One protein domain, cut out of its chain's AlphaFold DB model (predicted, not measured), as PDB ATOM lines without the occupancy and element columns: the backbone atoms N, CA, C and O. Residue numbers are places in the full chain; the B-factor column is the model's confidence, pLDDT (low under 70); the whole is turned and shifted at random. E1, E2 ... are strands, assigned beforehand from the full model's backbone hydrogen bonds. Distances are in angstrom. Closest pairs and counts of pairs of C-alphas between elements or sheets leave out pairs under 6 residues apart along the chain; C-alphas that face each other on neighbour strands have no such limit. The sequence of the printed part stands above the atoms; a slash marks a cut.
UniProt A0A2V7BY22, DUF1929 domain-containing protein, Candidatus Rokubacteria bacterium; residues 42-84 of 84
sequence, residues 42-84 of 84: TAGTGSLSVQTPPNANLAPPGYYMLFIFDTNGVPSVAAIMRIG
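Overview. This is residues 42 to 84 of the 84 residues of the protein "DUF1929 domain-containing protein" of Candidatus Rokubacteria bacterium (UniProt A0A2V7BY22). With little regular structure, this domain is two separate strand hairpins, small E1-E2 and longer E3-E4, joined by a looping link with open space between them. The second hairpin's long loop, residues 67 to 78, reaches out along the longest axis. The printed part has 43 residues, 17 of them in four named strands; the class is all strand, each two-stranded sheet antiparallel. The whole is loose, with a radius of gyration of the C-alphas of 11.9 A, and elongated, spanning 31 by 18 by 15 A.

Along the chain. E1, residues 42 to 44, begins at C-alpha 42 (259.957, 318.683, 324.999) and is 6.5 A long. E2, residues 47 to 50, measures 9.7 A. E3, residues 62 to 66, measures 12.5 A. E4, residues 79 to 83, measures 12.6 A and ends at C-alpha 83 (245.593, 327.809, 320.862).

Arrangement. E1 and E2 form a hairpin at 167 degrees, with N 42 and O 49 2.8 A apart, within hydrogen-bond range. E3 and E4 form a hairpin at 146 degrees, with N 64 and O 81 2.8 A apart, also within range. E2 and E3 are apart, as are E1 and E4.

Size, cuts and confidence. The C-alphas of Asn 72 and Gly 84, the two farthest apart, are 32.0 A apart. The printed part has no cut. The links E2 to E3 and E3 to E4 are long. Residues 52 to 54 and 56 have pLDDT under 70.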
ATOM      1  N   THR A  42     258.821 318.963 324.127       80.75
ATOM      2  CA  THR A  42     259.957 318.683 324.999       80.75
ATOM      3  C   THR A  42     259.414 318.315 326.369       80.75
ATOM      4  O   THR A  42     258.714 319.107 327.003       80.75
ATOM      5  N   ALA A  43     259.711 317.096 326.813       78.50
ATOM      6  CA  ALA A  43     259.382 316.647 328.157       78.50
ATOM      7  C   ALA A  43     260.448 317.139 329.145       78.50
ATOM      8  O   ALA A  43     261.646 317.002 328.906       78.50
ATOM      9  N   GLY A  44     259.995 317.711 330.254       79.12
ATOM     10  CA  GLY A  44     260.791 318.023 331.435       79.12
ATOM     11  C   GLY A  44     260.213 317.315 332.658       79.12
ATOM     12  O   GLY A  44     259.209 316.605 332.576       79.12
ATOM     13  N   THR A  45     260.833 317.504 333.817       80.19
ATOM     14  CA  THR A  45     260.401 316.867 335.063       80.19
ATOM     15  C   THR A  45     259.028 317.396 335.491       80.19
ATOM     16  O   THR A  45     258.918 318.493 336.029       80.19
ATOM     17  N   GLY A  46     257.968 316.631 335.218       78.69
ATOM     18  CA  GLY A  46     256.584 317.018 335.523       78.69
ATOM     19  C   GLY A  46     255.991 318.088 334.597       78.69
ATOM     20  O   GLY A  46     254.918 318.609 334.887       78.69
ATOM     21  N   SER A  47     256.659 318.421 333.489       75.81
ATOM     22  CA  SER A  47     256.215 319.463 332.557       75.81
ATOM     23  C   SER A  47     256.348 319.021 331.106       75.81
ATOM     24  O   SER A  47     257.323 318.362 330.749       75.81
ATOM     25  N   LEU A  48     255.430 319.462 330.250       76.62
ATOM     26  CA  LEU A  48     255.523 319.292 328.804       76.62
ATOM     27  C   LEU A  48     255.517 320.668 328.137       76.62
ATOM     28  O   LEU A  48     254.559 321.422 328.295       76.62
ATOM     29  N   SER A  49     256.567 320.988 327.385       80.44
ATOM     30  CA  SER A  49     256.580 322.163 326.515       80.44
ATOM     31  C   SER A  49     256.164 321.735 325.118       80.44
ATOM     32  O   SER A  49     256.845 320.921 324.498       80.44
ATOM     33  N   VAL A  50     255.036 322.243 324.632       75.94
ATOM     34  CA  VAL A  50     254.500 321.920 323.307       75.94
ATOM     35  C   VAL A  50     254.724 323.111 322.388       75.94
ATOM     36  O   VAL A  50     254.375 324.237 322.739       75.94
ATOM     37  N   GLN A  51     255.301 322.875 321.211       76.56
ATOM     38  CA  GLN A  51     255.433 323.909 320.190       76.56
ATOM     39  C   GLN A  51     254.213 323.880 319.273       76.56
ATOM     40  O   GLN A  51     253.896 322.857 318.661       76.56
ATOM     41  N   THR A  52     253.522 325.015 319.175       68.38
ATOM     42  CA  THR A  52     252.448 325.199 318.197       68.38
ATOM     43  C   THR A  52     253.017 325.080 316.783       68.38
ATOM     44  O   THR A  52     254.128 325.555 316.531       68.38
ATOM     45  N   PRO A  53     252.285 324.463 315.841       68.56
ATOM     46  CA  PRO A  53     252.778 324.318 314.484       68.56
ATOM     47  C   PRO A  53     252.963 325.708 313.857       68.56
ATOM     48  O   PRO A  53     252.149 326.601 314.097       68.56
ATOM     49  N   PRO A  54     253.983 325.900 313.006       68.12
ATOM     50  CA  PRO A  54     254.280 327.203 312.405       68.12
ATOM     51  C   PRO A  54     253.166 327.703 311.473       68.12
ATOM     52  O   PRO A  54     253.142 328.870 311.096       68.12
ATOM     53  N   ASN A  55     252.242 326.820 311.086       70.69
ATOM     54  CA  ASN A  55     251.113 327.138 310.232       70.69
ATOM     55  C   ASN A  55     249.806 326.970 311.017       70.69
ATOM     56  O   ASN A  55     249.380 325.847 311.288       70.69
ATOM     57  N   ALA A  56     249.139 328.085 311.317       65.12
ATOM     58  CA  ALA A  56     247.840 328.105 311.988       65.12
ATOM     59  C   ALA A  56     246.738 327.375 311.197       65.12
ATOM     60  O   ALA A  56     245.766 326.922 311.782       65.12
ATOM     61  N   ASN A  57     246.892 327.140 309.887       70.69
ATOM     62  CA  ASN A  57     245.960 326.274 309.155       70.69
ATOM     63  C   ASN A  57     246.051 324.804 309.611       70.69
ATOM     64  O   ASN A  57     245.089 324.052 309.439       70.69
ATOM     65  N   LEU A  58     247.173 324.382 310.214       71.12
ATOM     66  CA  LEU A  58     247.366 323.045 310.801       71.12
ATOM     67  C   LEU A  58     246.769 322.921 312.208       71.12
ATOM     68  O   LEU A  58     246.373 321.826 312.594       71.12
ATOM     69  N   ALA A  59     246.630 324.022 312.941       72.88
ATOM     70  CA  ALA A  59     245.889 324.084 314.199       72.88
ATOM     71  C   ALA A  59     245.298 325.495 314.372       72.88
ATOM     72  O   ALA A  59     245.962 326.358 314.948       72.88
ATOM     73  N   PRO A  60     244.101 325.755 313.805       77.94
ATOM     74  CA  PRO A  60     243.443 327.045 313.928       77.94
ATOM     75  C   PRO A  60     243.254 327.447 315.390       77.94
ATOM     76  O   PRO A  60     243.165 326.580 316.255       77.94
ATOM     77  N   PRO A  61     243.138 328.743 315.698       81.31
ATOM     78  CA  PRO A  61     242.808 329.172 317.049       81.31
ATOM     79  C   PRO A  61     241.535 328.485 317.559       81.31
ATOM     80  O   PRO A  61     240.510 328.446 316.874       81.31
ATOM     81  N   GLY A  62     241.598 327.917 318.760       83.94
ATOM     82  CA  GLY A  62     240.535 327.073 319.293       83.94
ATOM     83  C   GLY A  62     240.954 326.250 320.504       83.94
ATOM     84  O   GLY A  62     242.093 326.317 320.969       83.94
ATOM     85  N   TYR A  63     240.004 325.478 321.029       84.56
ATOM     86  CA  TYR A  63     240.247 324.525 322.109       84.56
ATOM     87  C   TYR A  63     240.584 323.151 321.541       84.56
ATOM     88  O   TYR A  63     239.886 322.643 320.665       84.56
ATOM     89  N   TYR A  64     241.630 322.545 322.087       82.50
ATOM     90  CA  TYR A  64     242.151 321.250 321.684       82.50
ATOM     91  C   TYR A  64     242.273 320.331 322.891       82.50
ATOM     92  O   TYR A  64     242.611 320.771 323.990       82.50
ATOM     93  N   MET A  65     242.021 319.043 322.667       84.56
ATOM     94  CA  MET A  65     242.337 317.992 323.627       84.56
ATOM     95  C   MET A  65     243.760 317.501 323.367       84.56
ATOM     96  O   MET A  65     244.073 317.057 322.262       84.56
ATOM     97  N   LEU A  66     244.610 317.578 324.384       83.06
ATOM     98  CA  LEU A  66     245.969 317.059 324.365       83.06
ATOM     99  C   LEU A  66     246.020 315.731 325.118       83.06
ATOM    100  O   LEU A  66     245.616 315.652 326.279       83.06
ATOM    101  N   PHE A  67     246.567 314.716 324.456       84.69
ATOM    102  CA  PHE A  67     246.844 313.402 325.023       84.69
ATOM    103  C   PHE A  67     248.346 313.140 324.966       84.69
ATOM    104  O   PHE A  67     248.985 313.409 323.947       84.69
ATOM    105  N   ILE A  68     248.899 312.594 326.046       82.31
ATOM    106  CA  ILE A  68     250.266 312.071 326.085       82.31
ATOM    107  C   ILE A  68     250.158 310.552 326.148       82.31
ATOM    108  O   ILE A  68     249.358 310.031 326.918       82.31
ATOM    109  N   PHE A  69     250.952 309.854 325.347       83.38
ATOM    110  CA  PHE A  69     251.011 308.396 325.348       83.38
ATOM    111  C   PHE A  69     252.295 307.943 326.041       83.38
ATOM    112  O   PHE A  69     253.361 308.515 325.798       83.38
ATOM    113  N   ASP A  70     252.196 306.938 326.910       83.19
ATOM    114  CA  ASP A  70     253.373 306.276 327.476       83.19
ATOM    115  C   ASP A  70     254.031 305.318 326.461       83.19
ATOM    116  O   ASP A  70     253.569 305.152 325.328       83.19
ATOM    117  N   THR A  71     255.123 304.657 326.856       84.25
ATOM    118  CA  THR A  71     255.837 303.700 325.989       84.25
ATOM    119  C   THR A  71     255.012 302.466 325.624       84.25
ATOM    120  O   THR A  71     255.356 301.771 324.672       84.25
ATOM    121  N   ASN A  72     253.939 302.184 326.366       88.12
ATOM    122  CA  ASN A  72     253.007 301.090 326.102       88.12
ATOM    123  C   ASN A  72     251.802 301.550 325.260       88.12
ATOM    124  O   ASN A  72     250.929 300.739 324.953       88.12
ATOM    125  N   GLY A  73     251.742 302.831 324.876       82.56
ATOM    126  CA  GLY A  73     250.656 303.405 324.090       82.56
ATOM    127  C   GLY A  73     249.394 303.721 324.895       82.56
ATOM    128  O   GLY A  73     248.336 303.910 324.296       82.56
ATOM    129  N   VAL A  74     249.468 303.788 326.228       87.56
ATOM    130  CA  VAL A  74     248.322 304.163 327.065       87.56
ATOM    131  C   VAL A  74     248.191 305.691 327.085       87.56
ATOM    132  O   VAL A  74     249.147 306.372 327.465       87.56
ATOM    133  N   PRO A  75     247.036 306.257 326.678       84.38
ATOM    134  CA  PRO A  75     246.823 307.695 326.717       84.38
ATOM    135  C   PRO A  75     246.598 308.200 328.147       84.38
ATOM    136  O   PRO A  75     245.930 307.561 328.962       84.38
ATOM    137  N   SER A  76     247.088 309.405 328.421       84.25
ATOM    138  CA  SER A  76     246.733 310.177 329.607       84.25
ATOM    139  C   SER A  76     245.263 310.610 329.583       84.25
ATOM    140  O   SER A  76     244.602 310.618 328.541       84.25
ATOM    141  N   VAL A  77     244.764 311.087 330.726       84.94
ATOM    142  CA  VAL A  77     243.557 311.925 330.740       84.94
ATOM    143  C   VAL A  77     243.809 313.165 329.876       84.94
ATOM    144  O   VAL A  77     244.895 313.749 329.927       84.94
ATOM    145  N   ALA A  78     242.820 313.538 329.061       82.19
ATOM    146  CA  ALA A  78     242.919 314.671 328.150       82.19
ATOM    147  C   ALA A  78     243.077 315.989 328.919       82.19
ATOM    148  O   ALA A  78     242.278 316.290 329.808       82.19
ATOM    149  N   ALA A  79     244.046 316.810 328.524       83.69
ATOM    150  CA  ALA A  79     244.119 318.204 328.946       83.69
ATOM    151  C   ALA A  79     243.468 319.104 327.886       83.69
ATOM    152  O   ALA A  79     243.689 318.913 326.692       83.69
ATOM    153  N   ILE A  80     242.682 320.097 328.308       83.88
ATOM    154  CA  ILE A  80     242.124 321.101 327.393       83.88
ATOM    155  C   ILE A  80     243.121 322.253 327.275       83.88
ATOM    156  O   ILE A  80     243.440 322.906 328.266       83.88
ATOM    157  N   MET A  81     243.588 322.522 326.057       80.44
ATOM    158  CA  MET A  81     244.497 323.624 325.743       80.44
ATOM    159  C   MET A  81     243.845 324.572 324.739       80.44
ATOM    160  O   MET A  81     243.226 324.129 323.773       80.44
ATOM    161  N   ARG A  82     244.000 325.881 324.946       83.00
ATOM    162  CA  ARG A  82     243.581 326.897 323.977       83.00
ATOM    163  C   ARG A  82     244.781 327.336 323.146       83.00
ATOM    164  O   ARG A  82     245.761 327.816 323.706       83.00
ATOM    165  N   ILE A  83     244.678 327.196 321.831       78.50
ATOM    166  CA  ILE A  83     245.593 327.809 320.862       78.50
ATOM    167  C   ILE A  83     244.959 329.138 320.439       78.50
ATOM    168  O   ILE A  83     243.754 329.184 320.174       78.50
ATOM    169  N   GLY A  84     245.734 330.220 320.459       72.75
ATOM    170  CA  GLY A  84     245.287 331.589 320.192       72.75
ATOM    171  C   GLY A  84     246.177 332.284 319.183       72.75
ATOM    172  O   GLY A  84     247.367 331.907 319.118       72.75
TER     173      GLY A  84